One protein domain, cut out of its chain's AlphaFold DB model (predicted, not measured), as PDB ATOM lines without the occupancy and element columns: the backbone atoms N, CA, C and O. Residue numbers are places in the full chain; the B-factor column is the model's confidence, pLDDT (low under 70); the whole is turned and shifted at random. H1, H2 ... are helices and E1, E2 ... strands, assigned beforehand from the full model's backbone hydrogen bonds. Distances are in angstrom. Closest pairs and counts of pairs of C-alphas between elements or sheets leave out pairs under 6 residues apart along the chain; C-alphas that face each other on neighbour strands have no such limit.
ATOM      1  N   PHE A  23     163.814 138.501 152.092       95.88
ATOM      2  CA  PHE A  23     164.470 137.290 151.616       95.88
ATOM      3  C   PHE A  23     164.517 137.289 150.090       95.88
ATOM      4  O   PHE A  23     163.640 137.843 149.431       95.88
ATOM      5  N   PHE A  24     165.496 136.606 149.508       96.94
ATOM      6  CA  PHE A  24     165.505 136.330 148.075       96.94
ATOM      7  C   PHE A  24     164.642 135.105 147.773       96.94
ATOM      8  O   PHE A  24     164.790 134.060 148.412       96.94
ATOM      9  N   ALA A  25     163.736 135.229 146.803       95.94
ATOM     10  CA  ALA A  25     162.913 134.124 146.332       95.94
ATOM     11  C   ALA A  25     163.793 132.937 145.911       95.94
ATOM     12  O   ALA A  25     164.867 133.124 145.340       95.94
ATOM     13  N   LYS A  26     163.336 131.714 146.205       94.88
ATOM     14  CA  LYS A  26     164.080 130.490 145.872       94.88
ATOM     15  C   LYS A  26     164.240 130.335 144.360       94.88
ATOM     16  O   LYS A  26     165.340 130.049 143.887       94.88
ATOM     17  N   ASP A  27     163.147 130.575 143.643       95.44
ATOM     18  CA  ASP A  27     163.086 130.447 142.195       95.44
ATOM     19  C   ASP A  27     163.803 131.610 141.512       95.44
ATOM     20  O   ASP A  27     163.598 132.787 141.835       95.44
ATOM     21  N   GLU A  28     164.636 131.275 140.532       95.56
ATOM     22  CA  GLU A  28     165.242 132.272 139.662       95.56
ATOM     23  C   GLU A  28     164.220 132.830 138.668       95.56
ATOM     24  O   GLU A  28     163.378 132.131 138.101       95.56
ATOM     25  N   THR A  29     164.327 134.131 138.430       97.00
ATOM     26  CA  THR A  29     163.603 134.848 137.393       97.00
ATOM     27  C   THR A  29     164.555 135.170 136.251       97.00
ATOM     28  O   THR A  29     165.679 135.610 136.477       97.00
ATOM     29  N   VAL A  30     164.090 134.976 135.018       98.31
ATOM     30  CA  VAL A  30     164.810 135.366 133.800       98.31
ATOM     31  C   VAL A  30     164.265 136.706 133.319       98.31
ATOM     32  O   VAL A  30     163.053 136.862 133.150       98.31
ATOM     33  N   CYS A  31     165.141 137.687 133.108       98.56
ATOM     34  CA  CYS A  31     164.750 138.978 132.551       98.56
ATOM     35  C   CYS A  31     164.326 138.826 131.076       98.56
ATOM     36  O   CYS A  31     165.147 138.398 130.269       98.56
ATOM     37  N   PRO A  32     163.119 139.254 130.662       98.25
ATOM     38  CA  PRO A  32     162.695 139.127 129.261       98.25
ATOM     39  C   PRO A  32     163.450 140.064 128.303       98.25
ATOM     40  O   PRO A  32     163.396 139.884 127.090       98.25
ATOM     41  N   VAL A  33     164.149 141.079 128.825       98.50
ATOM     42  CA  VAL A  33     164.868 142.073 128.011       98.50
ATOM     43  C   VAL A  33     166.298 141.633 127.708       98.50
ATOM     44  O   VAL A  33     166.724 141.693 126.554       98.50
ATOM     45  N   CYS A  34     167.040 141.204 128.733       98.31
ATOM     46  CA  CYS A  34     168.471 140.899 128.631       98.31
ATOM     47  C   CYS A  34     168.853 139.494 129.112       98.31
ATOM     48  O   CYS A  34     170.038 139.229 129.265       98.31
ATOM     49  N   GLU A  35     167.872 138.643 129.428       98.31
ATOM     50  CA  GLU A  35     168.048 137.223 129.786       98.31
ATOM     51  C   GLU A  35     168.857 136.945 131.064       98.31
ATOM     52  O   GLU A  35     169.074 135.792 131.430       98.31
ATOM     53  N   GLU A  36     169.220 137.993 131.809       98.31
ATOM     54  CA  GLU A  36     169.843 137.876 133.128       98.31
ATOM     55  C   GLU A  36     168.969 137.018 134.047       98.31
ATOM     56  O   GLU A  36     167.772 137.293 134.211       98.31
ATOM     57  N   LYS A  37     169.586 136.015 134.673       98.31
ATOM     58  CA  LYS A  37     168.971 135.221 135.733       98.31
ATOM     59  C   LYS A  37     169.278 135.849 137.085       98.31
ATOM     60  O   LYS A  37     170.421 136.197 137.376       98.31
ATOM     61  N   PHE A  38     168.250 136.043 137.899       98.06
ATOM     62  CA  PHE A  38     168.398 136.626 139.227       98.06
ATOM     63  C   PHE A  38     167.251 136.210 140.143       98.06
ATOM     64  O   PHE A  38     166.169 135.827 139.693       98.06
ATOM     65  N   ARG A  39     167.472 136.310 141.453       97.81
ATOM     66  CA  ARG A  39     166.426 136.101 142.457       97.81
ATOM     67  C   ARG A  39     165.799 137.432 142.836       97.81
ATOM     68  O   ARG A  39     166.495 138.430 143.002       97.81
ATOM     69  N   ILE A  40     164.481 137.437 142.982       97.31
ATOM     70  CA  ILE A  40     163.732 138.622 143.399       97.31
ATOM     71  C   ILE A  40     163.770 138.696 144.920       97.31
ATOM     72  O   ILE A  40     163.344 137.758 145.594       97.31
ATOM     73  N   GLU A  41     164.242 139.810 145.464       97.25
ATOM     74  CA  GLU A  41     164.085 140.097 146.884       97.25
ATOM     75  C   GLU A  41     162.623 140.438 147.203       97.25
ATOM     76  O   GLU A  41     162.019 141.305 146.569       97.25
ATOM     77  N   LYS A  42     162.052 139.756 148.195       95.31
ATOM     78  CA  LYS A  42     160.697 139.970 148.701       95.31
ATOM     79  C   LYS A  42     160.747 140.347 150.175       95.31
ATOM     80  O   LYS A  42     161.490 139.760 150.963       95.31
ATOM     81  N   MET A  43     159.916 141.306 150.560       94.19
ATOM     82  CA  MET A  43     159.732 141.657 151.963       94.19
ATOM     83  C   MET A  43     159.003 140.531 152.709       94.19
ATOM     84  O   MET A  43     158.039 139.957 152.200       94.19
ATOM     85  N   LEU A  44     159.423 140.239 153.940       92.88
ATOM     86  CA  LEU A  44     158.682 139.361 154.841       92.88
ATOM     87  C   LEU A  44     157.496 140.114 155.456       92.88
ATOM     88  O   LEU A  44     157.646 141.225 155.965       92.88
ATOM     89  N   SER A  45     156.324 139.483 155.485       85.06
ATOM     90  CA  SER A  45     155.134 140.013 156.156       85.06
ATOM     91  C   SER A  45     154.968 139.452 157.580       85.06
ATOM     92  O   SER A  45     155.582 138.452 157.970       85.06
ATOM     93  N   GLY A  46     154.154 140.131 158.396       84.88
ATOM     94  CA  GLY A  46     153.798 139.699 159.752       84.88
ATOM     95  C   GLY A  46     154.892 139.888 160.815       84.88
ATOM     96  O   GLY A  46     155.904 140.556 160.593       84.88
ATOM     97  N   ARG A  47     154.664 139.297 162.000       85.00
ATOM     98  CA  ARG A  47     155.535 139.363 163.199       85.00
ATOM     99  C   ARG A  47     155.872 140.786 163.675       85.00
ATOM    100  O   ARG A  47     156.948 141.014 164.214       85.00
ATOM    101  N   GLY A  48     154.965 141.738 163.448       82.44
ATOM    102  CA  GLY A  48     155.151 143.133 163.857       82.44
ATOM    103  C   GLY A  48     156.242 143.884 163.087       82.44
ATOM    104  O   GLY A  48     156.723 144.888 163.589       82.44
ATOM    105  N   ARG A  49     156.648 143.424 161.891       87.94
ATOM    106  CA  ARG A  49     157.662 144.114 161.063       87.94
ATOM    107  C   ARG A  49     157.241 145.511 160.618       87.94
ATOM    108  O   ARG A  49     158.080 146.397 160.526       87.94
ATOM    109  N   LEU A  50     155.955 145.681 160.324       89.75
ATOM    110  CA  LEU A  50     155.366 146.966 159.971       89.75
ATOM    111  C   LEU A  50     154.573 147.476 161.164       89.75
ATOM    112  O   LEU A  50     153.573 146.868 161.547       89.75
ATOM    113  N   ASN A  51     155.022 148.590 161.733       89.69
ATOM    114  CA  ASN A  51     154.274 149.323 162.741       89.69
ATOM    115  C   ASN A  51     153.655 150.562 162.086       89.69
ATOM    116  O   ASN A  51     154.369 151.485 161.690       89.69
ATOM    117  N   ALA A  52     152.335 150.546 161.907       90.00
ATOM    118  CA  ALA A  52     151.608 151.598 161.212       90.00
ATOM    119  C   ALA A  52     151.660 152.914 162.003       90.00
ATOM    120  O   ALA A  52     151.225 152.990 163.148       90.00
ATOM    121  N   GLY A  53     152.176 153.960 161.368       91.81
ATOM    122  CA  GLY A  53     152.207 155.323 161.881       91.81
ATOM    123  C   GLY A  53     151.168 156.226 161.219       91.81
ATOM    124  O   GLY A  53     150.120 155.790 160.726       91.81
ATOM    125  N   LYS A  54     151.469 157.528 161.210       93.62
ATOM    126  CA  LYS A  54     150.592 158.583 160.687       93.62
ATOM    127  C   LYS A  54     150.235 158.353 159.210       93.62
ATOM    128  O   LYS A  54     151.093 157.990 158.408       93.62
ATOM    129  N   LEU A  55     148.970 158.609 158.860       94.12
ATOM    130  CA  LEU A  55     148.526 158.756 157.469       94.12
ATOM    131  C   LEU A  55     148.775 160.204 157.036       94.12
ATOM    132  O   LEU A  55     148.327 161.125 157.724       94.12
ATOM    133  N   THR A  56     149.497 160.420 155.940       96.06
ATOM    134  CA  THR A  56     149.709 161.772 155.396       96.06
ATOM    135  C   THR A  56     148.477 162.268 154.637       96.06
ATOM    136  O   THR A  56     147.574 161.492 154.333       96.06
ATOM    137  N   ASP A  57     148.466 163.549 154.260       94.00
ATOM    138  CA  ASP A  57     147.431 164.137 153.395       94.00
ATOM    139  C   ASP A  57     147.463 163.616 151.941       94.00
ATOM    140  O   ASP A  57     146.606 163.968 151.137       94.00
ATOM    141  N   GLU A  58     148.407 162.728 151.624       95.94
ATOM    142  CA  GLU A  58     148.571 162.031 150.342       95.94
ATOM    143  C   GLU A  58     148.262 160.528 150.460       95.94
ATOM    144  O   GLU A  58     148.662 159.737 149.610       95.94
ATOM    145  N   LEU A  59     147.577 160.115 151.536       95.50
ATOM    146  CA  LEU A  59     147.271 158.713 151.854       95.50
ATOM    147  C   LEU A  59     148.515 157.808 151.955       95.50
ATOM    148  O   LEU A  59     148.399 156.589 151.827       95.50
ATOM    149  N   ARG A  60     149.694 158.385 152.218       96.06
ATOM    150  CA  ARG A  60     150.917 157.634 152.524       96.06
ATOM    151  C   ARG A  60     150.871 157.153 153.964       96.06
ATOM    152  O   ARG A  60     150.674 157.964 154.876       96.06
ATOM    153  N   ARG A  61     151.108 155.865 154.187       94.56
ATOM    154  CA  ARG A  61     151.303 155.324 155.531       94.56
ATOM    155  C   ARG A  61     152.765 155.511 155.908       94.56
ATOM    156  O   ARG A  61     153.649 154.938 155.281       94.56
ATOM    157  N   LEU A  62     153.035 156.299 156.943       94.12
ATOM    158  CA  LEU A  62     154.361 156.299 157.558       94.12
ATOM    159  C   LEU A  62     154.493 155.068 158.454       94.12
ATOM    160  O   LEU A  62     153.521 154.678 159.100       94.12
ATOM    161  N   TYR A  63     155.682 154.474 158.505       92.25
ATOM    162  CA  TYR A  63     155.966 153.313 159.344       92.25
ATOM    163  C   TYR A  63     156.919 153.711 160.463       92.25
ATOM    164  O   TYR A  63     157.945 154.345 160.224       92.25
ATOM    165  N   ILE A  64     156.555 153.361 161.695       92.19
ATOM    166  CA  ILE A  64     157.366 153.644 162.877       92.19
ATOM    167  C   ILE A  64     158.428 152.542 162.991       92.19
ATOM    168  O   ILE A  64     158.066 151.361 162.959       92.19
ATOM    169  N   PRO A  65     159.721 152.882 163.141       91.88
ATOM    170  CA  PRO A  65     160.762 151.886 163.349       91.88
ATOM    171  C   PRO A  65     160.463 151.003 164.561       91.88
ATOM    172  O   PRO A  65     159.986 151.479 165.593       91.88
ATOM    173  N   THR A  66     160.749 149.709 164.453       89.62
ATOM    174  CA  THR A  66     160.561 148.773 165.571       89.62
ATOM    175  C   THR A  66     161.895 148.448 166.233       89.62
ATOM    176  O   THR A  66     162.907 148.401 165.535       89.62
ATOM    177  N   PRO A  67     161.931 148.131 167.543       89.06
ATOM    178  CA  PRO A  67     163.176 147.728 168.202       89.06
ATOM    179  C   PRO A  67     163.849 146.519 167.540       89.06
ATOM    180  O   PRO A  67     165.067 146.400 167.544       89.06
ATOM    181  N   LYS A  68     163.045 145.617 166.962       89.81
ATOM    182  CA  LYS A  68     163.515 144.359 166.379       89.81
ATOM    183  C   LYS A  68     163.984 144.489 164.927       89.81
ATOM    184  O   LYS A  68     164.938 143.820 164.549       89.81
ATOM    185  N   TYR A  69     163.291 145.283 164.114       89.88
ATOM    186  CA  TYR A  69     163.506 145.340 162.661       89.88
ATOM    187  C   TYR A  69     163.993 146.704 162.162       89.88
ATOM    188  O   TYR A  69     164.278 146.843 160.977       89.88
ATOM    189  N   GLY A  70     164.068 147.713 163.033       90.12
ATOM    190  CA  GLY A  70     164.372 149.082 162.633       90.12
ATOM    191  C   GLY A  70     163.317 149.650 161.682       90.12
ATOM    192  O   GLY A  70     162.129 149.322 161.786       90.12
ATOM    193  N   SER A  71     163.760 150.525 160.778       89.25
ATOM    194  CA  SER A  71     162.932 151.138 159.737       89.25
ATOM    195  C   SER A  71     162.669 150.151 158.604       89.25
ATOM    196  O   SER A  71     163.598 149.683 157.951       89.25
ATOM    197  N   VAL A  72     161.395 149.878 158.330       92.06
ATOM    198  CA  VAL A  72     160.974 148.983 157.248       92.06
ATOM    199  C   VAL A  72     159.972 149.706 156.358       92.06
ATOM    200  O   VAL A  72     158.989 150.254 156.853       92.06
ATOM    201  N   ASN A  73     160.208 149.690 155.045       94.25
ATOM    202  CA  ASN A  73     159.339 150.339 154.069       94.25
ATOM    203  C   ASN A  73     158.978 149.370 152.925       94.25
ATOM    204  O   ASN A  73     159.856 148.975 152.153       94.25
ATOM    205  N   PRO A  74     157.692 149.008 152.765       95.06
ATOM    206  CA  PRO A  74     157.240 148.113 151.700       95.06
ATOM    207  C   PRO A  74     157.532 148.616 150.280       95.06
ATOM    208  O   PRO A  74     157.679 147.811 149.359       95.06
ATOM    209  N   LEU A  75     157.638 149.937 150.085       96.44
ATOM    210  CA  LEU A  75     157.854 150.533 148.765       96.44
ATOM    211  C   LEU A  75     159.185 150.123 148.130       96.44
ATOM    212  O   LEU A  75     159.298 150.169 146.908       96.44
ATOM    213  N   TYR A  76     160.165 149.667 148.917       96.62
ATOM    214  CA  TYR A  76     161.448 149.212 148.379       96.62
ATOM    215  C   TYR A  76     161.294 147.957 147.510       96.62
ATOM    216  O   TYR A  76     162.099 147.729 146.611       96.62
ATOM    217  N   TYR A  77     160.242 147.164 147.734       96.75
ATOM    218  CA  TYR A  77     160.094 145.812 147.185       96.75
ATOM    219  C   TYR A  77     158.965 145.678 146.156       96.75
ATOM    220  O   TYR A  77     158.744 144.596 145.620       96.75
ATOM    221  N   VAL A  78     158.232 146.758 145.870       96.19
ATOM    222  CA  VAL A  78     157.011 146.707 145.042       96.19
ATOM    223  C   VAL A  78     157.280 146.532 143.545       96.19
ATOM    224  O   VAL A  78     156.429 146.037 142.806       96.19
ATOM    225  N   VAL A  79     158.465 146.941 143.092       98.25
ATOM    226  CA  VAL A  79     158.896 146.845 141.696       98.25
ATOM    227  C   VAL A  79     159.989 145.791 141.567       98.25
ATOM    228  O   VAL A  79     161.024 145.849 142.240       98.25
ATOM    229  N   ILE A  80     159.796 144.849 140.648       98.44
ATOM    230  CA  ILE A  80     160.853 143.937 140.225       98.44
ATOM    231  C   ILE A  80     161.764 144.698 139.271       98.44
ATOM    232  O   ILE A  80     161.291 145.227 138.268       98.44
ATOM    233  N   THR A  81     163.066 144.701 139.555       98.69
ATOM    234  CA  THR A  81     164.085 145.347 138.726       98.69
ATOM    235  C   THR A  81     165.163 144.339 138.368       98.69
ATOM    236  O   THR A  81     165.722 143.686 139.246       98.69
ATOM    237  N   CYS A  82     165.458 144.215 137.074       98.62
ATOM    238  CA  CYS A  82     166.587 143.421 136.606       98.62
ATOM    239  C   CYS A  82     167.908 144.080 137.050       98.62
ATOM    240  O   CYS A  82     168.134 145.240 136.684       98.62
ATOM    241  N   PRO A  83     168.804 143.363 137.759       98.06
ATOM    242  CA  PRO A  83     170.072 143.916 138.242       98.06
ATOM    243  C   PRO A  83     171.046 144.257 137.111       98.06
ATOM    244  O   PRO A  83     171.952 145.057 137.300       98.06
ATOM    245  N   ASN A  84     170.870 143.658 135.930       98.00
ATOM    246  CA  ASN A  84     171.722 143.929 134.782       98.00
ATOM    247  C   ASN A  84     171.202 145.126 133.977       98.00
ATOM    248  O   ASN A  84     171.913 146.102 133.812       98.00
ATOM    249  N   CYS A  85     169.970 145.097 133.464       98.25
ATOM    250  CA  CYS A  85     169.514 146.097 132.485       98.25
ATOM    251  C   CYS A  85     168.537 147.160 133.012       98.25
ATOM    252  O   CYS A  85     168.012 147.947 132.214       98.25
ATOM    253  N   PHE A  86     168.244 147.151 134.315       98.62
ATOM    254  CA  PHE A  86     167.290 148.041 134.987       98.62
ATOM    255  C   PHE A  86     165.857 148.025 134.425       98.62
ATOM    256  O   PHE A  86     165.058 148.914 134.726       98.62
ATOM    257  N   TYR A  87     165.493 147.007 133.638       98.75
ATOM    258  CA  TYR A  87     164.096 146.738 133.288       98.75
ATOM    259  C   TYR A  87     163.287 146.559 134.574       98.75
ATOM    260  O   TYR A  87     163.624 145.692 135.384       98.75
ATOM    261  N   SER A  88     162.274 147.405 134.764       98.69
ATOM    262  CA  SER A  88     161.584 147.546 136.045       98.69
ATOM    263  C   SER A  88     160.075 147.598 135.860       98.69
ATOM    264  O   SER A  88     159.579 148.439 135.118       98.69
ATOM    265  N   THR A  89     159.335 146.716 136.523       98.62
ATOM    266  CA  THR A  89     157.863 146.660 136.447       98.62
ATOM    267  C   THR A  89     157.261 146.131 137.748       98.62
ATOM    268  O   THR A  89     157.948 145.516 138.567       98.62
ATOM    269  N   TYR A  90     155.965 146.358 137.946       98.00
ATOM    270  CA  TYR A  90     155.182 145.635 138.944       98.00
ATOM    271  C   TYR A  90     155.117 144.140 138.592       98.00
ATOM    272  O   TYR A  90     155.140 143.770 137.418       98.00
ATOM    273  N   GLU A  91     155.004 143.280 139.610       95.56
ATOM    274  CA  GLU A  91     155.130 141.817 139.467       95.56
ATOM    275  C   GLU A  91     154.225 141.224 138.377       95.56
ATOM    276  O   GLU A  91     154.681 140.419 137.566       95.56
ATOM    277  N   GLN A  92     152.983 141.703 138.284       95.12
ATOM    278  CA  GLN A  92     151.999 141.242 137.301       95.12
ATOM    279  C   GLN A  92     152.394 141.497 135.834       95.12
ATOM    280  O   GLN A  92     151.880 140.824 134.943       95.12
ATOM    281  N   ASP A  93     153.295 142.446 135.565       97.19
ATOM    282  CA  ASP A  93     153.696 142.814 134.204       97.19
ATOM    283  C   ASP A  93     155.081 142.279 133.824       97.19
ATOM    284  O   ASP A  93     155.439 142.306 132.648       97.19
ATOM    285  N   PHE A  94     155.868 141.779 134.785       97.44
ATOM    286  CA  PHE A  94     157.297 141.536 134.566       97.44
ATOM    287  C   PHE A  94     157.575 140.593 133.400       97.44
ATOM    288  O   PHE A  94     158.430 140.896 132.569       97.44
ATOM    289  N   LYS A  95     156.818 139.496 133.300       95.88
ATOM    290  CA  LYS A  95     156.880 138.546 132.176       95.88
ATOM    291  C   LYS A  95     155.875 138.861 131.058       95.88
ATOM    292  O   LYS A  95     155.970 138.288 129.980       95.88
ATOM    293  N   ASN A  96     154.933 139.774 131.296       94.06
ATOM    294  CA  ASN A  96     153.798 140.063 130.418       94.06
ATOM    295  C   ASN A  96     154.054 141.322 129.579       94.06
ATOM    296  O   ASN A  96     153.322 142.311 129.656       94.06
ATOM    297  N   ILE A  97     155.106 141.278 128.764       94.88
ATOM    298  CA  ILE A  97     155.540 142.381 127.905       94.88
ATOM    299  C   ILE A  97     155.493 141.973 126.426       94.88
ATOM    300  O   ILE A  97     155.749 140.823 126.076       94.88
ATOM    301  N   LEU A  98     155.136 142.915 125.547       95.19
ATOM    302  CA  LEU A  98     155.082 142.671 124.105       95.19
ATOM    303  C   LEU A  98     156.496 142.556 123.502       95.19
ATOM    304  O   LEU A  98     157.374 143.323 123.903       95.19
ATOM    305  N   PRO A  99     156.712 141.697 122.486       96.44
ATOM    306  CA  PRO A  99     158.006 141.580 121.808       96.44
ATOM    307  C   PRO A  99     158.553 142.909 121.263       96.44
ATOM    308  O   PRO A  99     159.737 143.190 121.417       96.44
ATOM    309  N   SER A 100     157.691 143.768 120.711       95.69
ATOM    310  CA  SER A 100     158.086 145.098 120.226       95.69
ATOM    311  C   SER A 100     158.600 146.008 121.348       95.69
ATOM    312  O   SER A 100     159.588 146.718 121.177       95.69
ATOM    313  N   SER A 101     157.979 145.958 122.529       96.19
ATOM    314  CA  SER A 101     158.455 146.677 123.714       96.19
ATOM    315  C   SER A 101     159.785 146.110 124.222       96.19
ATOM    316  O   SER A 101     160.649 146.878 124.641       96.19
ATOM    317  N   ILE A 102     159.973 144.782 124.169       97.62
ATOM    318  CA  ILE A 102     161.244 144.128 124.521       97.62
ATOM    319  C   ILE A 102     162.372 144.645 123.629       97.62
ATOM    320  O   ILE A 102     163.432 144.985 124.147       97.62
ATOM    321  N   GLU A 103     162.156 144.726 122.315       97.75
ATOM    322  CA  GLU A 103     163.169 145.179 121.356       97.75
ATOM    323  C   GLU A 103     163.619 146.618 121.640       97.75
ATOM    324  O   GLU A 103     164.816 146.877 121.783       97.75
ATOM    325  N   ILE A 104     162.668 147.537 121.844       97.06
ATOM    326  CA  ILE A 104     162.969 148.930 122.206       97.06
ATOM    327  C   ILE A 104     163.771 148.982 123.513       97.06
ATOM    328  O   ILE A 104     164.814 149.634 123.599       97.06
ATOM    329  N   LEU A 105     163.325 148.248 124.536       97.75
ATOM    330  CA  LEU A 105     164.021 148.196 125.818       97.75
ATOM    331  C   LEU A 105     165.398 147.532 125.701       97.75
ATOM    332  O   LEU A 105     166.304 147.894 126.450       97.75
ATOM    333  N   ARG A 106     165.603 146.586 124.790       98.19
ATOM    334  CA  ARG A 106     166.912 145.966 124.569       98.19
ATOM    335  C   ARG A 106     167.892 146.957 123.944       98.19
ATOM    336  O   ARG A 106     169.022 147.062 124.416       98.19
ATOM    337  N   ASN A 107     167.437 147.752 122.980       98.00
ATOM    338  CA  ASN A 107     168.254 148.790 122.348       98.00
ATOM    339  C   ASN A 107     168.637 149.909 123.337       98.00
ATOM    340  O   ASN A 107     169.736 150.455 123.279       98.00
ATOM    341  N   ASP A 108     167.780 150.177 124.325       97.56
ATOM    342  CA  ASP A 108     167.996 151.213 125.341       97.56
ATOM    343  C   ASP A 108     168.810 150.765 126.575       97.56
ATOM    344  O   ASP A 108     168.942 151.538 127.530       97.56
ATOM    345  N   ILE A 109     169.361 149.542 126.618       98.38
ATOM    346  CA  ILE A 109     170.074 149.029 127.811       98.38
ATOM    347  C   ILE A 109     171.206 149.967 128.248       98.38
ATOM    348  O   ILE A 109     171.290 150.317 129.427       98.38
ATOM    349  N   VAL A 110     172.061 150.388 127.310       98.12
ATOM    350  CA  VAL A 110     173.215 151.257 127.607       98.12
ATOM    351  C   VAL A 110     172.745 152.603 128.152       98.12
ATOM    352  O   VAL A 110     173.252 153.072 129.169       98.12
ATOM    353  N   LYS A 111     171.715 153.186 127.529       97.75
ATOM    354  CA  LYS A 111     171.118 154.456 127.948       97.75
ATOM    355  C   LYS A 111     170.534 154.376 129.358       97.75
ATOM    356  O   LYS A 111     170.790 155.266 130.165       97.75
ATOM    357  N   ARG A 112     169.798 153.306 129.687       96.62
ATOM    358  CA  ARG A 112     169.246 153.103 131.039       96.62
ATOM    359  C   ARG A 112     170.338 152.931 132.086       96.62
ATOM    360  O   ARG A 112     170.264 153.574 133.126       96.62
ATOM    361  N   LYS A 113     171.353 152.103 131.811       98.00
ATOM    362  CA  LYS A 113     172.501 151.923 132.714       98.00
ATOM    363  C   LYS A 113     173.204 153.247 132.986       98.00
ATOM    364  O   LYS A 113     173.409 153.595 134.142       98.00
ATOM    365  N   LYS A 114     173.512 153.996 131.922       97.94
ATOM    366  CA  LYS A 114     174.152 155.307 132.025       97.94
ATOM    367  C   LYS A 114     173.312 156.276 132.853       97.94
ATOM    368  O   LYS A 114     173.833 156.866 133.783       97.94
ATOM    369  N   PHE A 115     172.012 156.382 132.572       97.88
ATOM    370  CA  PHE A 115     171.112 157.238 133.346       97.88
ATOM    371  C   PHE A 115     171.127 156.899 134.843       97.88
ATOM    372  O   PHE A 115     171.244 157.808 135.663       97.88
ATOM    373  N   VAL A 116     171.032 155.612 135.198       98.25
ATOM    374  CA  VAL A 116     171.041 155.182 136.603       98.25
ATOM    375  C   VAL A 116     172.366 155.538 137.271       98.25
ATOM    376  O   VAL A 116     172.355 156.195 138.307       98.25
ATOM    377  N   TYR A 117     173.494 155.161 136.669       97.56
ATOM    378  CA  TYR A 117     174.803 155.384 137.279       97.56
ATOM    379  C   TYR A 117     175.191 156.861 137.351       97.56
ATOM    380  O   TYR A 117     175.698 157.289 138.382       97.56
ATOM    381  N   ASP A 118     174.898 157.650 136.314       97.75
ATOM    382  CA  ASP A 118     175.194 159.084 136.306       97.75
ATOM    383  C   ASP A 118     174.326 159.854 137.318       97.75
ATOM    384  O   ASP A 118     174.781 160.848 137.877       97.75
ATOM    385  N   SER A 119     173.080 159.417 137.552       96.75
ATOM    386  CA  SER A 119     172.132 160.151 138.408       96.75
ATOM    387  C   SER A 119     172.152 159.698 139.868       96.75
ATOM    388  O   SER A 119     171.939 160.509 140.761       96.75
ATOM    389  N   PHE A 120     172.350 158.402 140.123       97.06
ATOM    390  CA  PHE A 120     172.182 157.796 141.450       97.06
ATOM    391  C   PHE A 120     173.444 157.099 141.966       97.06
ATOM    392  O   PHE A 120     173.472 156.674 143.120       97.06
ATOM    393  N   GLY A 121     174.479 156.967 141.132       95.62
ATOM    394  CA  GLY A 121     175.636 156.137 141.435       95.62
ATOM    395  C   GLY A 121     175.334 154.633 141.332       95.62
ATOM    396  O   GLY A 121     174.312 154.225 140.768       95.62
ATOM    397  N   PRO A 122     176.245 153.778 141.826       93.38
ATOM    398  CA  PRO A 122     176.087 152.331 141.751       93.38
ATOM    399  C   PRO A 122     174.935 151.846 142.640       93.38
ATOM    400  O   PRO A 122     174.872 152.163 143.825       93.38
ATOM    401  N   VAL A 123     174.064 151.016 142.068       95.44
ATOM    402  CA  VAL A 123     172.972 150.316 142.760       95.44
ATOM    403  C   VAL A 123     172.982 148.845 142.361       95.44
ATOM    404  O   VAL A 123     173.224 148.523 141.197       95.44
ATOM    405  N   ASP A 124     172.723 147.946 143.313       94.62
ATOM    406  CA  ASP A 124     172.808 146.499 143.093       94.62
ATOM    407  C   ASP A 124     171.567 145.772 143.616       94.62
ATOM    408  O   ASP A 124     171.391 145.562 144.814       94.62
ATOM    409  N   PHE A 125     170.719 145.330 142.688       97.31
ATOM    410  CA  PHE A 125     169.493 144.591 142.994       97.31
ATOM    411  C   PHE A 125     169.723 143.101 143.311       97.31
ATOM    412  O   PHE A 125     168.749 142.370 143.496       97.31
ATOM    413  N   LYS A 126     170.980 142.628 143.364       96.12
ATOM    414  CA  LYS A 126     171.347 141.300 143.895       96.12
ATOM    415  C   LYS A 126     171.631 141.330 145.404       96.12
ATOM    416  O   LYS A 126     171.845 140.274 145.993       96.12
ATOM    417  N   LYS A 127     171.632 142.515 146.021       95.31
ATOM    418  CA  LYS A 127     171.815 142.731 147.464       95.31
ATOM    419  C   LYS A 127     170.525 143.233 148.103       95.31
ATOM    420  O   LYS A 127     169.589 143.607 147.400       95.31
ATOM    421  N   GLU A 128     170.484 143.200 149.434       95.12
ATOM    422  CA  GLU A 128     169.341 143.701 150.197       95.12
ATOM    423  C   GLU A 128     169.071 145.171 149.864       95.12
ATOM    424  O   GLU A 128     169.958 146.026 149.970       95.12
ATOM    425  N   ARG A 129     167.839 145.458 149.445       95.81
ATOM    426  CA  ARG A 129     167.420 146.795 149.038       95.81
ATOM    427  C   ARG A 129     167.358 147.746 150.218       95.81
ATOM    428  O   ARG A 129     166.794 147.443 151.271       95.81
ATOM    429  N   LYS A 130     167.832 148.960 149.971       95.19
ATOM    430  CA  LYS A 130     167.615 150.128 150.812       95.19
ATOM    431  C   LYS A 130     166.713 151.111 150.069       95.19
ATOM    432  O   LYS A 130     166.135 150.831 149.014       95.19
ATOM    433  N   ILE A 131     166.595 152.298 150.646       97.25
ATOM    434  CA  ILE A 131     165.802 153.387 150.097       97.25
ATOM    435  C   ILE A 131     166.218 153.783 148.670       97.25
ATOM    436  O   ILE A 131     165.348 154.061 147.844       97.25
ATOM    437  N   LEU A 132     167.519 153.752 148.350       97.94
ATOM    438  CA  LEU A 132     168.030 154.130 147.031       97.94
ATOM    439  C   LEU A 132     167.602 153.128 145.954       97.94
ATOM    440  O   LEU A 132     167.105 153.538 144.910       97.94
ATOM    441  N   GLU A 133     167.714 151.826 146.217       98.44
ATOM    442  CA  GLU A 133     167.244 150.781 145.305       98.44
ATOM    443  C   GLU A 133     165.723 150.862 145.116       98.44
ATOM    444  O   GLU A 133     165.228 150.734 143.994       98.44
ATOM    445  N   GLY A 134     164.979 151.151 146.191       98.25
ATOM    446  CA  GLY A 134     163.547 151.438 146.123       98.25
ATOM    447  C   GLY A 134     163.233 152.610 145.189       98.25
ATOM    448  O   GLY A 134     162.434 152.465 144.260       98.25
ATOM    449  N   LEU A 135     163.906 153.749 145.378       98.75
ATOM    450  CA  LEU A 135     163.741 154.943 144.547       98.75
ATOM    451  C   LEU A 135     164.076 154.657 143.079       98.75
ATOM    452  O   LEU A 135     163.261 154.940 142.197       98.75
ATOM    453  N   VAL A 136     165.241 154.062 142.809       98.75
ATOM    454  CA  VAL A 136     165.676 153.741 141.445       98.75
ATOM    455  C   VAL A 136     164.701 152.775 140.782       98.75
ATOM    456  O   VAL A 136     164.331 152.999 139.632       98.75
ATOM    457  N   SER A 137     164.208 151.754 141.490       98.81
ATOM    458  CA  SER A 137     163.233 150.813 140.921       98.81
ATOM    459  C   SER A 137     161.959 151.522 140.442       98.81
ATOM    460  O   SER A 137     161.497 151.285 139.324       98.81
ATOM    461  N   LEU A 138     161.435 152.473 141.222       98.81
ATOM    462  CA  LEU A 138     160.241 153.250 140.875       98.81
ATOM    463  C   LEU A 138     160.503 154.263 139.755       98.81
ATOM    464  O   LEU A 138     159.630 154.480 138.913       98.81
ATOM    465  N   VAL A 139     161.689 154.874 139.698       98.81
ATOM    466  CA  VAL A 139     162.097 155.739 138.575       98.81
ATOM    467  C   VAL A 139     162.206 154.926 137.284       98.81
ATOM    468  O   VAL A 139     161.667 155.320 136.246       98.81
ATOM    469  N   MET A 140     162.827 153.751 137.347       98.75
ATOM    470  CA  MET A 140     163.001 152.880 136.190       98.75
ATOM    471  C   MET A 140     161.702 152.197 135.757       98.75
ATOM    472  O   MET A 140     161.535 151.912 134.569       98.75
ATOM    473  N   ALA A 141     160.744 152.004 136.666       98.75
ATOM    474  CA  ALA A 141     159.391 151.593 136.306       98.75
ATOM    475  C   ALA A 141     158.724 152.638 135.406       98.75
ATOM    476  O   ALA A 141     158.142 152.288 134.382       98.75
ATOM    477  N   GLN A 142     158.882 153.929 135.716       98.69
ATOM    478  CA  GLN A 142     158.344 155.000 134.870       98.69
ATOM    479  C   GLN A 142     158.959 154.980 133.466       98.69
ATOM    480  O   GLN A 142     158.240 155.154 132.486       98.69
ATOM    481  N   TYR A 143     160.277 154.762 133.370       98.25
ATOM    482  CA  TYR A 143     160.965 154.603 132.082       98.25
ATOM    483  C   TYR A 143     160.389 153.421 131.302       98.25
ATOM    484  O   TYR A 143     160.062 153.534 130.127       98.25
ATOM    485  N   THR A 144     160.244 152.281 131.972       98.31
ATOM    486  CA  THR A 144     159.825 151.024 131.354       98.31
ATOM    487  C   THR A 144     158.381 151.088 130.852       98.31
ATOM    488  O   THR A 144     158.115 150.744 129.702       98.31
ATOM    489  N   TYR A 145     157.450 151.593 131.668       98.44
ATOM    490  CA  TYR A 145     156.035 151.690 131.301       98.44
ATOM    491  C   TYR A 145     155.753 152.669 130.159       98.44
ATOM    492  O   TYR A 145     154.701 152.557 129.533       98.44
ATOM    493  N   ALA A 146     156.685 153.567 129.818       97.12
ATOM    494  CA  ALA A 146     156.554 154.414 128.632       97.12
ATOM    495  C   ALA A 146     156.459 153.605 127.322       97.12
ATOM    496  O   ALA A 146     155.947 154.117 126.329       97.12
ATOM    497  N   PHE A 147     156.906 152.344 127.332       96.81
ATOM    498  CA  PHE A 147     156.889 151.440 126.178       96.81
ATOM    499  C   PHE A 147     155.814 150.348 126.270       96.81
ATOM    500  O   PHE A 147     155.775 149.458 125.421       96.81
ATOM    501  N   PHE A 148     154.957 150.375 127.294       96.75
ATOM    502  CA  PHE A 148     153.891 149.388 127.467       96.75
ATOM    503  C   PHE A 148     152.597 149.815 126.759       96.75
ATOM    504  O   PHE A 148     152.301 151.007 126.657       96.75
ATOM    505  N   PRO A 149     151.784 148.852 126.289       94.75
ATOM    506  CA  PRO A 149     150.509 149.151 125.647       94.75
ATOM    507  C   PRO A 149     149.476 149.681 126.653       94.75
ATOM    508  O   PRO A 149     149.434 149.243 127.801       94.75
ATOM    509  N   GLN A 150     148.562 150.542 126.192       94.69
ATOM    510  CA  GLN A 150     147.502 151.143 127.024       94.69
ATOM    511  C   GLN A 150     146.641 150.113 127.773       94.69
ATOM    512  O   GLN A 150     146.177 150.387 128.876       94.69
ATOM    513  N   LYS A 151     146.494 148.891 127.237       94.81
ATOM    514  CA  LYS A 151     145.724 147.800 127.865       94.81
ATOM    515  C   LYS A 151     146.177 147.427 129.283       94.81
ATOM    516  O   LYS A 151     145.417 146.780 129.989       94.81
ATOM    517  N   VAL A 152     147.398 147.791 129.689       95.69
ATOM    518  CA  VAL A 152     147.912 147.532 131.046       95.69
ATOM    519  C   VAL A 152     147.927 148.779 131.938       95.69
ATOM    520  O   VAL A 152     148.638 148.797 132.941       95.69
ATOM    521  N   ALA A 153     147.208 149.837 131.563       97.69
ATOM    522  CA  ALA A 153     147.184 151.123 132.263       97.69
ATOM    523  C   ALA A 153     148.579 151.730 132.563       97.69
ATOM    524  O   ALA A 153     148.870 152.089 133.714       97.69
ATOM    525  N   PRO A 154     149.486 151.830 131.570       98.19
ATOM    526  CA  PRO A 154     150.839 152.330 131.790       98.19
ATOM    527  C   PRO A 154     150.843 153.771 132.312       98.19
ATOM    528  O   PRO A 154     151.682 154.105 133.145       98.19
ATOM    529  N   THR A 155     149.891 154.616 131.901       98.62
ATOM    530  CA  THR A 155     149.813 156.009 132.362       98.62
ATOM    531  C   THR A 155     149.556 156.064 133.868       98.62
ATOM    532  O   THR A 155     150.238 156.797 134.586       98.62
ATOM    533  N   THR A 156     148.638 155.227 134.360       98.56
ATOM    534  CA  THR A 156     148.325 155.098 135.794       98.56
ATOM    535  C   THR A 156     149.508 154.539 136.584       98.56
ATOM    536  O   THR A 156     149.869 155.076 137.633       98.56
ATOM    537  N   LYS A 157     150.178 153.502 136.062       98.62
ATOM    538  CA  LYS A 157     151.368 152.915 136.699       98.62
ATOM    539  C   LYS A 157     152.530 153.903 136.772       98.62
ATOM    540  O   LYS A 157     153.221 153.933 137.791       98.62
ATOM    541  N   ILE A 158     152.728 154.742 135.752       98.81
ATOM    542  CA  ILE A 158     153.718 155.827 135.793       98.81
ATOM    543  C   ILE A 158     153.335 156.851 136.867       98.81
ATOM    544  O   ILE A 158     154.184 157.174 137.692       98.81
ATOM    545  N   ALA A 159     152.075 157.293 136.922       98.75
ATOM    546  CA  ALA A 159     151.580 158.230 137.938       98.75
ATOM    547  C   ALA A 159     151.852 157.758 139.375       98.75
ATOM    548  O   ALA A 159     152.461 158.480 140.168       98.75
ATOM    549  N   ILE A 160     151.447 156.526 139.695       98.62
ATOM    550  CA  ILE A 160     151.642 155.925 141.022       98.62
ATOM    551  C   ILE A 160     153.136 155.779 141.333       98.62
ATOM    552  O   ILE A 160     153.578 156.111 142.432       98.62
ATOM    553  N   SER A 161     153.933 155.329 140.359       98.81
ATOM    554  CA  SER A 161     155.377 155.156 140.548       98.81
ATOM    555  C   SER A 161     156.093 156.492 140.746       98.81
ATOM    556  O   SER A 161     157.012 156.565 141.554       98.81
ATOM    557  N   SER A 162     155.666 157.559 140.062       98.88
ATOM    558  CA  SER A 162     156.192 158.911 140.266       98.88
ATOM    559  C   SER A 162     155.880 159.438 141.664       98.88
ATOM    560  O   SER A 162     156.775 159.985 142.301       98.88
ATOM    561  N   LEU A 163     154.663 159.225 142.176       98.88
ATOM    562  CA  LEU A 163     154.297 159.642 143.533       98.88
ATOM    563  C   LEU A 163     155.112 158.892 144.595       98.88
ATOM    564  O   LEU A 163     155.728 159.508 145.460       98.88
ATOM    565  N   ARG A 164     155.183 157.562 144.487       98.75
ATOM    566  CA  ARG A 164     155.976 156.727 145.402       98.75
ATOM    567  C   ARG A 164     157.464 157.075 145.341       98.75
ATOM    568  O   ARG A 164     158.126 157.113 146.370       98.75
ATOM    569  N   ALA A 165     157.987 157.366 144.151       98.81
ATOM    570  CA  ALA A 165     159.364 157.821 143.995       98.81
ATOM    571  C   ALA A 165     159.579 159.194 144.649       98.81
ATOM    572  O   ALA A 165     160.609 159.396 145.281       98.81
ATOM    573  N   ALA A 166     158.622 160.125 144.550       98.75
ATOM    574  CA  ALA A 166     158.717 161.427 145.214       98.75
ATOM    575  C   ALA A 166     158.811 161.275 146.741       98.75
ATOM    576  O   ALA A 166     159.611 161.947 147.386       98.75
ATOM    577  N   TRP A 167     158.057 160.333 147.309       98.56
ATOM    578  CA  TRP A 167     158.139 159.987 148.725       98.56
ATOM    579  C   TRP A 167     159.502 159.432 149.126       98.56
ATOM    580  O   TRP A 167     160.079 159.922 150.091       98.56
ATOM    581  N   LEU A 168     160.043 158.468 148.374       98.56
ATOM    582  CA  LEU A 168     161.370 157.920 148.671       98.56
ATOM    583  C   LEU A 168     162.490 158.942 148.446       98.56
ATOM    584  O   LEU A 168     163.474 158.934 149.174       98.56
ATOM    585  N   ALA A 169     162.342 159.854 147.482       98.69
ATOM    586  CA  ALA A 169     163.257 160.978 147.320       98.69
ATOM    587  C   ALA A 169     163.177 161.942 148.516       98.69
ATOM    588  O   ALA A 169     164.209 162.396 148.990       98.69
ATOM    589  N   SER A 170     161.980 162.205 149.052       98.19
ATOM    590  CA  SER A 170     161.817 163.008 150.272       98.19
ATOM    591  C   SER A 170     162.471 162.355 151.487       98.19
ATOM    592  O   SER A 170     163.129 163.036 152.265       98.19
ATOM    593  N   ASP A 171     162.304 161.043 151.642       97.38
ATOM    594  CA  ASP A 171     162.924 160.291 152.733       97.38
ATOM    595  C   ASP A 171     164.468 160.310 152.600       97.38
ATOM    596  O   ASP A 171     165.178 160.489 153.586       97.38
ATOM    597  N   LEU A 172     165.003 160.203 151.375       97.69
ATOM    598  CA  LEU A 172     166.445 160.290 151.089       97.69
ATOM    599  C   LEU A 172     167.019 161.692 151.298       97.69
ATOM    600  O   LEU A 172     168.140 161.827 151.781       97.69
ATOM    601  N   GLU A 173     166.272 162.732 150.933       98.00
ATOM    602  CA  GLU A 173     166.627 164.118 151.243       98.00
ATOM    603  C   GLU A 173     166.730 164.307 152.760       98.00
ATOM    604  O   GLU A 173     167.672 164.934 153.244       98.00
ATOM    605  N   GLU A 174     165.803 163.728 153.525       96.19
ATOM    606  CA  GLU A 174     165.841 163.791 154.982       96.19
ATOM    607  C   GLU A 174     167.017 163.001 155.573       96.19
ATOM    608  O   GLU A 174     167.669 163.510 156.485       96.19
ATOM    609  N   GLU A 175     167.316 161.811 155.047       95.38
ATOM    610  CA  GLU A 175     168.396 160.943 155.531       95.38
ATOM    611  C   GLU A 175     169.787 161.488 155.180       95.38
ATOM    612  O   GLU A 175     170.663 161.566 156.040       95.38
ATOM    613  N   LYS A 176     169.996 161.891 153.922       95.50
ATOM    614  CA  LYS A 176     171.316 162.271 153.400       95.50
ATOM    615  C   LYS A 176     171.585 163.771 153.408       95.50
ATOM    616  O   LYS A 176     172.733 164.178 153.279       95.50
ATOM    617  N   LYS A 177     170.542 164.601 153.536       94.94
ATOM    618  CA  LYS A 177     170.620 166.073 153.437       94.94
ATOM    619  C   LYS A 177     171.242 166.569 152.122       94.94
ATOM    620  O   LYS A 177     171.808 167.658 152.063       94.94
ATOM    621  N   GLU A 178     171.120 165.787 151.050       95.19
ATOM    622  CA  GLU A 178     171.638 166.137 149.726       95.19
ATOM    623  C   GLU A 178     170.582 166.881 148.896       95.19
ATOM    624  O   GLU A 178     169.467 166.395 148.692       95.19
ATOM    625  N   LYS A 179     170.965 168.038 148.339       96.25
ATOM    626  CA  LYS A 179     170.085 168.892 147.519       96.25
ATOM    627  C   LYS A 179     169.480 168.156 146.317       96.25
ATOM    628  O   LYS A 179     168.333 168.416 145.957       96.25
ATOM    629  N   PHE A 180     170.233 167.222 145.732       97.06
ATOM    630  CA  PHE A 180     169.800 166.410 144.595       97.06
ATOM    631  C   PHE A 180     168.448 165.729 144.849       97.06
ATOM    632  O   PHE A 180     167.554 165.799 144.006       97.06
ATOM    633  N   PHE A 181     168.256 165.121 146.025       98.31
ATOM    634  CA  PHE A 181     167.008 164.422 146.331       98.31
ATOM    635  C   PHE A 181     165.833 165.378 146.538       98.31
ATOM    636  O   PHE A 181     164.716 165.046 146.143       98.31
ATOM    637  N   GLY A 182     166.074 166.586 147.055       98.00
ATOM    638  CA  GLY A 182     165.055 167.633 147.151       98.00
ATOM    639  C   GLY A 182     164.581 168.136 145.787       98.00
ATOM    640  O   GLY A 182     163.378 168.264 145.543       98.00
ATOM    641  N   GLU A 183     165.513 168.361 144.859       98.19
ATOM    642  CA  GLU A 183     165.197 168.729 143.473       98.19
ATOM    643  C   GLU A 183     164.455 167.591 142.757       98.19
ATOM    644  O   GLU A 183     163.401 167.809 142.147       98.19
ATOM    645  N   LEU A 184     164.945 166.358 142.903       98.50
ATOM    646  CA  LEU A 184     164.328 165.168 142.329       98.50
ATOM    647  C   LEU A 184     162.913 164.934 142.873       98.50
ATOM    648  O   LEU A 184     162.003 164.649 142.094       98.50
ATOM    649  N   LYS A 185     162.696 165.098 144.183       98.38
ATOM    650  CA  LYS A 185     161.374 165.038 144.824       98.38
ATOM    651  C   LYS A 185     160.387 165.976 144.131       98.38
ATOM    652  O   LYS A 185     159.296 165.544 143.759       98.38
ATOM    653  N   ASN A 186     160.768 167.234 143.906       97.81
ATOM    654  CA  ASN A 186     159.899 168.224 143.260       97.81
ATOM    655  C   ASN A 186     159.569 167.836 141.809       97.81
ATOM    656  O   ASN A 186     158.407 167.892 141.400       97.81
ATOM    657  N   ILE A 187     160.568 167.368 141.051       98.25
ATOM    658  CA  ILE A 187     160.378 166.860 139.683       98.25
ATOM    659  C   ILE A 187     159.402 165.675 139.678       98.25
ATOM    660  O   ILE A 187     158.494 165.612 138.845       98.25
ATOM    661  N   LEU A 188     159.560 164.737 140.613       98.75
ATOM    662  CA  LEU A 188     158.738 163.532 140.701       98.75
ATOM    663  C   LEU A 188     157.298 163.835 141.120       98.75
ATOM    664  O   LEU A 188     156.384 163.264 140.527       98.75
ATOM    665  N   TYR A 189     157.069 164.767 142.049       98.62
ATOM    666  CA  TYR A 189     155.719 165.236 142.381       98.62
ATOM    667  C   TYR A 189     155.036 165.900 141.188       98.62
ATOM    668  O   TYR A 189     153.881 165.592 140.879       98.62
ATOM    669  N   LYS A 190     155.762 166.754 140.457       98.25
ATOM    670  CA  LYS A 190     155.223 167.388 139.254       98.25
ATOM    671  C   LYS A 190     154.878 166.360 138.181       98.25
ATOM    672  O   LYS A 190     153.817 166.424 137.558       98.25
ATOM    673  N   LYS A 191     155.748 165.368 137.996       98.56
ATOM    674  CA  LYS A 191     155.508 164.254 137.081       98.56
ATOM    675  C   LYS A 191     154.306 163.417 137.519       98.56
ATOM    676  O   LYS A 191     153.476 163.093 136.675       98.56
ATOM    677  N   ALA A 192     154.167 163.126 138.813       98.75
ATOM    678  CA  ALA A 192     153.003 162.433 139.353       98.75
ATOM    679  C   ALA A 192     151.716 163.186 138.999       98.75
ATOM    680  O   ALA A 192     150.829 162.594 138.390       98.75
ATOM    681  N   TYR A 193     151.648 164.495 139.270       98.56
ATOM    682  CA  TYR A 193     150.509 165.333 138.882       98.56
ATOM    683  C   TYR A 193     150.185 165.207 137.384       98.56
ATOM    684  O   TYR A 193     149.054 164.874 137.020       98.56
ATOM    685  N   ASN A 194     151.183 165.406 136.519       98.44
ATOM    686  CA  ASN A 194     150.995 165.364 135.070       98.44
ATOM    687  C   ASN A 194     150.438 164.010 134.600       98.44
ATOM    688  O   ASN A 194     149.538 163.967 133.761       98.44
ATOM    689  N   TYR A 195     150.935 162.899 135.151       98.75
ATOM    690  CA  TYR A 195     150.458 161.567 134.784       98.75
ATOM    691  C   TYR A 195     149.105 161.212 135.409       98.75
ATOM    692  O   TYR A 195     148.317 160.553 134.738       98.75
ATOM    693  N   TYR A 196     148.782 161.671 136.624       98.62
ATOM    694  CA  TYR A 196     147.441 161.501 137.198       98.62
ATOM    695  C   TYR A 196     146.402 162.266 136.370       98.62
ATOM    696  O   TYR A 196     145.369 161.707 136.007       98.62
ATOM    697  N   SER A 197     146.718 163.508 135.989       98.25
ATOM    698  CA  SER A 197     145.893 164.325 135.091       98.25
ATOM    699  C   SER A 197     145.692 163.644 133.732       98.25
ATOM    700  O   SER A 197     144.565 163.489 133.256       98.25
ATOM    701  N   LYS A 198     146.779 163.138 133.132       98.56
ATOM    702  CA  LYS A 198     146.721 162.394 131.868       98.56
ATOM    703  C   LYS A 198     145.898 161.109 131.990       98.56
ATOM    704  O   LYS A 198     145.082 160.845 131.115       98.56
ATOM    705  N   ALA A 199     146.082 160.331 133.055       98.44
ATOM    706  CA  ALA A 199     145.323 159.106 133.298       98.44
ATOM    707  C   ALA A 199     143.823 159.400 133.458       98.44
ATOM    708  O   ALA A 199     143.005 158.716 132.851       98.44
ATOM    709  N   TYR A 200     143.458 160.464 134.183       97.94
ATOM    710  CA  TYR A 200     142.067 160.905 134.312       97.94
ATOM    711  C   TYR A 200     141.456 161.320 132.960       97.94
ATOM    712  O   TYR A 200     140.336 160.934 132.632       97.94
ATOM    713  N   SER A 201     142.207 162.045 132.127       97.75
ATOM    714  CA  SER A 201     141.777 162.418 130.769       97.75
ATOM    715  C   SER A 201     141.593 161.202 129.843       97.75
ATOM    716  O   SER A 201     140.595 161.088 129.123       97.75
ATOM    717  N   LEU A 202     142.522 160.241 129.885       98.25
ATOM    718  CA  LEU A 202     142.429 159.003 129.103       98.25
ATOM    719  C   LEU A 202     141.269 158.113 129.555       98.25
ATOM    720  O   LEU A 202     140.611 157.515 128.705       98.25
ATOM    721  N   LEU A 203     140.979 158.083 130.858       96.88
ATOM    722  CA  LEU A 203     139.803 157.414 131.403       96.88
ATOM    723  C   LEU A 203     138.512 158.024 130.850       96.88
ATOM    724  O   LEU A 203     137.679 157.307 130.304       96.88
ATOM    725  N   ASN A 204     138.366 159.350 130.930       95.69
ATOM    726  CA  ASN A 204     137.157 160.046 130.471       95.69
ATOM    727  C   ASN A 204     136.936 159.941 128.955       95.69
ATOM    728  O   ASN A 204     135.802 160.000 128.494       95.69
ATOM    729  N   SER A 205     138.011 159.779 128.179       97.00
ATOM    730  CA  SER A 205     137.936 159.545 126.731       97.00
ATOM    731  C   SER A 205     137.830 158.065 126.345       97.00
ATOM    732  O   SER A 205     137.772 157.758 125.157       97.00
ATOM    733  N   GLY A 206     137.832 157.143 127.315       95.81
ATOM    734  CA  GLY A 206     137.766 155.698 127.079       95.81
ATOM    735  C   GLY A 206     139.027 155.090 126.450       95.81
ATOM    736  O   GLY A 206     139.001 153.940 126.023       95.81
ATOM    737  N   LYS A 207     140.133 155.844 126.375       97.06
ATOM    738  CA  LYS A 207     141.388 155.411 125.735       97.06
ATOM    739  C   LYS A 207     142.248 154.524 126.636       97.06
ATOM    740  O   LYS A 207     143.017 153.712 126.136       97.06
ATOM    741  N   GLU A 208     142.143 154.673 127.953       97.31
ATOM    742  CA  GLU A 208     142.867 153.835 128.914       97.31
ATOM    743  C   GLU A 208     141.978 153.560 130.132       97.31
ATOM    744  O   GLU A 208     141.498 154.495 130.771       97.31
ATOM    745  N   ASN A 209     141.763 152.284 130.469       95.94
ATOM    746  CA  ASN A 209     141.085 151.912 131.710       95.94
ATOM    747  C   ASN A 209     142.107 151.839 132.849       95.94
ATOM    748  O   ASN A 209     142.966 150.958 132.853       95.94
ATOM    749  N   ILE A 210     141.987 152.728 133.834       95.88
ATOM    750  CA  ILE A 210     142.899 152.782 134.982       95.88
ATOM    751  C   ILE A 210     142.844 151.518 135.850       95.88
ATOM    752  O   ILE A 210     143.853 151.156 136.447       95.88
ATOM    753  N   GLU A 211     141.717 150.797 135.888       94.81
ATOM    754  CA  GLU A 211     141.571 149.576 136.693       94.81
ATOM    755  C   GLU A 211     142.495 148.448 136.220       94.81
ATOM    756  O   GLU A 211     142.884 147.599 137.021       94.81
ATOM    757  N   ALA A 212     142.949 148.480 134.960       95.38
ATOM    758  CA  ALA A 212     143.961 147.549 134.458       95.38
ATOM    759  C   ALA A 212     145.332 147.714 135.151       95.38
ATOM    760  O   ALA A 212     146.232 146.888 134.969       95.38
ATOM    761  N   ALA A 213     145.505 148.749 135.984       95.25
ATOM    762  CA  ALA A 213     146.648 148.853 136.881       95.25
ATOM    763  C   ALA A 213     146.599 147.852 138.046       95.25
ATOM    764  O   ALA A 213     147.644 147.532 138.613       95.25
ATOM    765  N   GLY A 214     145.418 147.325 138.382       93.44
ATOM    766  CA  GLY A 214     145.187 146.443 139.523       93.44
ATOM    767  C   GLY A 214     145.135 147.222 140.836       93.44
ATOM    768  O   GLY A 214     144.063 147.470 141.389       93.44
ATOM    769  N   PHE A 215     146.295 147.632 141.346       93.25
ATOM    770  CA  PHE A 215     146.387 148.383 142.596       93.25
ATOM    771  C   PHE A 215     146.438 149.895 142.329       93.25
ATOM    772  O   PHE A 215     147.422 150.396 141.790       93.25
ATOM    773  N   LEU A 216     145.389 150.623 142.729       93.75
ATOM    774  CA  LEU A 216     145.236 152.071 142.509       93.75
ATOM    775  C   LEU A 216     145.679 152.927 143.702       93.75
ATOM    776  O   LEU A 216     145.749 154.150 143.591       93.75
ATOM    777  N   GLY A 217     145.979 152.296 144.836       90.12
ATOM    778  CA  GLY A 217     146.378 153.004 146.045       90.12
ATOM    779  C   GLY A 217     147.738 153.674 145.896       90.12
ATOM    780  O   GLY A 217     148.670 153.081 145.335       90.12
ATOM    781  N   PRO A 218     147.898 154.896 146.424       90.12
ATOM    782  CA  PRO A 218     149.184 155.571 146.376       90.12
ATOM    783  C   PRO A 218     150.201 154.864 147.295       90.12
ATOM    784  O   PRO A 218     151.349 154.686 146.895       90.12
ATOM    785  N   ASP A 219     149.763 154.336 148.444       92.62
ATOM    786  CA  ASP A 219     150.533 153.477 149.364       92.62
ATOM    787  C   ASP A 219     150.113 152.003 149.256       92.62
ATOM    788  O   ASP A 219     149.048 151.712 148.729       92.62
ATOM    789  N   LEU A 220     150.916 151.072 149.774       92.38
ATOM    790  CA  LEU A 220     150.618 149.637 149.788       92.38
ATOM    791  C   LEU A 220     149.743 149.186 150.963       92.38
ATOM    792  O   LEU A 220     149.177 148.099 150.894       92.38
ATOM    793  N   ASP A 221     149.597 150.017 151.999       90.94
ATOM    794  CA  ASP A 221     148.730 149.756 153.162       90.94
ATOM    795  C   ASP A 221     147.264 149.541 152.748       90.94
ATOM    796  O   ASP A 221     146.590 148.615 153.202       90.94
ATOM    797  N   LYS A 222     146.753 150.383 151.840       91.31
ATOM    798  CA  LYS A 222     145.360 150.324 151.388       91.31
ATOM    799  C   LYS A 222     145.212 150.801 149.947       91.31
ATOM    800  O   LYS A 222     145.776 151.811 149.548       91.31
ATOM    801  N   ASN A 223     144.390 150.088 149.173       91.38
ATOM    802  CA  ASN A 223     144.191 150.377 147.749       91.38
ATOM    803  C   ASN A 223     143.369 151.663 147.525       91.38
ATOM    804  O   ASN A 223     143.622 152.394 146.585       91.38
ATOM    805  N   TYR A 224     142.373 151.971 148.364       91.19
ATOM    806  CA  TYR A 224     141.433 153.102 148.183       91.19
ATOM    807  C   TYR A 224     140.670 153.147 146.833       91.19
ATOM    808  O   TYR A 224     139.725 153.928 146.697       91.19
ATOM    809  N   GLY A 225     141.014 152.286 145.870       92.94
ATOM    810  CA  GLY A 225     140.358 152.119 144.584       92.94
ATOM    811  C   GLY A 225     140.265 153.420 143.791       92.94
ATOM    812  O   GLY A 225     141.088 154.329 143.913       92.94
ATOM    813  N   PHE A 226     139.200 153.515 143.000       93.75
ATOM    814  CA  PHE A 226     138.933 154.673 142.157       93.75
ATOM    815  C   PHE A 226     138.826 155.991 142.939       93.75
ATOM    816  O   PHE A 226     139.369 157.012 142.524       93.75
ATOM    817  N   ASN A 227     138.187 155.971 144.112       93.69
ATOM    818  CA  ASN A 227     138.068 157.166 144.946       93.69
ATOM    819  C   ASN A 227     139.431 157.644 145.461       93.69
ATOM    820  O   ASN A 227     139.665 158.847 145.521       93.69
ATOM    821  N   GLY A 228     140.336 156.719 145.797       94.81
ATOM    822  CA  GLY A 228     141.720 157.046 146.140       94.81
ATOM    823  C   GLY A 228     142.453 157.720 144.985       94.81
ATOM    824  O   GLY A 228     143.072 158.761 145.182       94.81
ATOM    825  N   PHE A 229     142.313 157.183 143.772       96.94
ATOM    826  CA  PHE A 229     142.883 157.784 142.565       96.94
ATOM    827  C   PHE A 229     142.394 159.228 142.354       96.94
ATOM    828  O   PHE A 229     143.209 160.135 142.173       96.94
ATOM    829  N   LEU A 230     141.078 159.463 142.433       97.00
ATOM    830  CA  LEU A 230     140.496 160.804 142.285       97.00
ATOM    831  C   LEU A 230     140.954 161.761 143.388       97.00
ATOM    832  O   LEU A 230     141.259 162.923 143.112       97.00
ATOM    833  N   PHE A 231     141.028 161.274 144.628       97.75
ATOM    834  CA  PHE A 231     141.521 162.056 145.754       97.75
ATOM    835  C   PHE A 231     142.966 162.507 145.526       97.75
ATOM    836  O   PHE A 231     143.261 163.693 145.644       97.75
ATOM    837  N   ILE A 232     143.852 161.589 145.133       98.38
ATOM    838  CA  ILE A 232     145.264 161.895 144.889       98.38
ATOM    839  C   ILE A 232     145.447 162.832 143.702       98.38
ATOM    840  O   ILE A 232     146.245 163.763 143.793       98.38
ATOM    841  N   TYR A 233     144.676 162.657 142.628       98.50
ATOM    842  CA  TYR A 233     144.658 163.629 141.538       98.50
ATOM    843  C   TYR A 233     144.316 165.039 142.048       98.50
ATOM    844  O   TYR A 233     145.044 165.984 141.740       98.50
ATOM    845  N   GLY A 234     143.281 165.180 142.885       98.38
ATOM    846  CA  GLY A 234     142.922 166.458 143.505       98.38
ATOM    847  C   GLY A 234     144.020 167.021 144.414       98.38
ATOM    848  O   GLY A 234     144.377 168.188 144.293       98.38
ATOM    849  N   VAL A 235     144.622 166.204 145.284       98.62
ATOM    850  CA  VAL A 235     145.736 166.650 146.146       98.62
ATOM    851  C   VAL A 235     146.901 167.179 145.307       98.62
ATOM    852  O   VAL A 235     147.418 168.265 145.575       98.62
ATOM    853  N   LEU A 236     147.296 166.437 144.271       98.62
ATOM    854  CA  LEU A 236     148.416 166.801 143.408       98.62
ATOM    855  C   LEU A 236     148.121 168.044 142.567       98.62
ATOM    856  O   LEU A 236     148.993 168.898 142.425       98.62
ATOM    857  N   LEU A 237     146.899 168.186 142.053       98.44
ATOM    858  CA  LEU A 237     146.466 169.398 141.362       98.44
ATOM    859  C   LEU A 237     146.524 170.612 142.296       98.44
ATOM    860  O   LEU A 237     147.078 171.640 141.914       98.44
ATOM    861  N   TYR A 238     146.010 170.491 143.520       98.44
ATOM    862  CA  TYR A 238     146.031 171.583 144.491       98.44
ATOM    863  C   TYR A 238     147.460 172.015 144.846       98.44
ATOM    864  O   TYR A 238     147.765 173.205 144.838       98.44
ATOM    865  N   LYS A 239     148.343 171.053 145.143       97.50
ATOM    866  CA  LYS A 239     149.716 171.327 145.594       97.50
ATOM    867  C   LYS A 239     150.669 171.733 144.466       97.50
ATOM    868  O   LYS A 239     151.571 172.526 144.706       97.50
TER     869      LYS A 239
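This is residues 23 to 239 of the 300 residues of the protein "DUF2225 domain-containing protein" of Spirochaetales bacterium (UniProt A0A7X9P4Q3). Three helices side by side in alternating directions, H4, H5 and H6 with H5 between the other two, form the core; the small hairpin E5 E6 packs on H4, and H8 packs on H6 at a steep tilt. Hairpin E1 E2 lies beyond E5 E6, on the side away from H4, while hairpin E3 E4 and helix H2 lie at opposite ends of the domain. The printed part has 217 residues with eight named helices and six named strands, in the order E1 E2 E3 E4 H1 E5 E6 H2 H3 H4 H5 H6 H7 H8. The class is mixed, with three antiparallel sheets of two strands each. The whole is compact and rounded, with a radius of gyration of the C-alphas of 16.8 A and spans of 46 by 43 by 35 A.

E1, residues 23 to 30, bends by 77 degrees at residue 26 and forms an antiparallel hairpin with E2, residues 37 to 43; N 25 and O 40 are 2.8 A apart. E3, residues 51 to 55, and E4, residues 61 to 64, form a hairpin, with N 53 and O 62 at 2.7 A. H1 is residues 74 to 77. E5, residues 79 to 81, and E6, residues 88 to 90, form a hairpin, with N 80 and O 89 at 2.9 A. H2, residues 99 to 107, and H3, residues 109 to 120, meet only through their link. H4, residues 131 to 145, touches H1, with the C-alphas of Tyr 76 and Gly 134 at 3.8 A. The closest C-alphas of E6 and H4, Ser 88 and Ala 141, are 4.6 A apart. H3 and H4 only just touch, with 3 pairs of C-alphas within 8 A, closest at Val 116 and Val 136, 7.4 A. H5, residues 154 to 176, touches H4 at a shallow tilt of 22 degrees, opposite ways, closest at the C-alphas of Gln 142 and Ile 158, 4.8 A. H6, residues 179 to 204, touches H5 at a shallow tilt of 19 degrees, opposite ways, closest at the C-alphas of Ala 166 and Lys 185, 4.5 A. H7, residues 210 to 213, touches H5, closest at the C-alphas of Thr 156 and Ile 210, 6.0 A. H8, residues 225 to 239, touches H6 at a steep tilt of 53 degrees, opposite ways, closest at the C-alphas of Tyr 193 and Leu 236, 5.2 A. H4 and H6 are apart. Helix packing is part aligned, part crossed. Every O i to N i+4 pair is within hydrogen-bond range in H2, H3, H4, H5, H6 and H8; H1 and H7 are too short for one.

E1 begins at C-alpha 23, (164.470, 137.290, 151.616). H6 is 38.1 A long, H5 31.4 A, H8 21.4 A and H4 21.3 A. H8 ends at C-alpha 239, (149.716, 171.327, 145.594).

The C-alphas farthest apart, those of Pro 67 and Ser 205, are 50.0 A apart. The printed part has no cut, and the link from H7 to H8 is long, with 11 residues. Mean pLDDT of the printed part is 96.2; no printed residue is under 70.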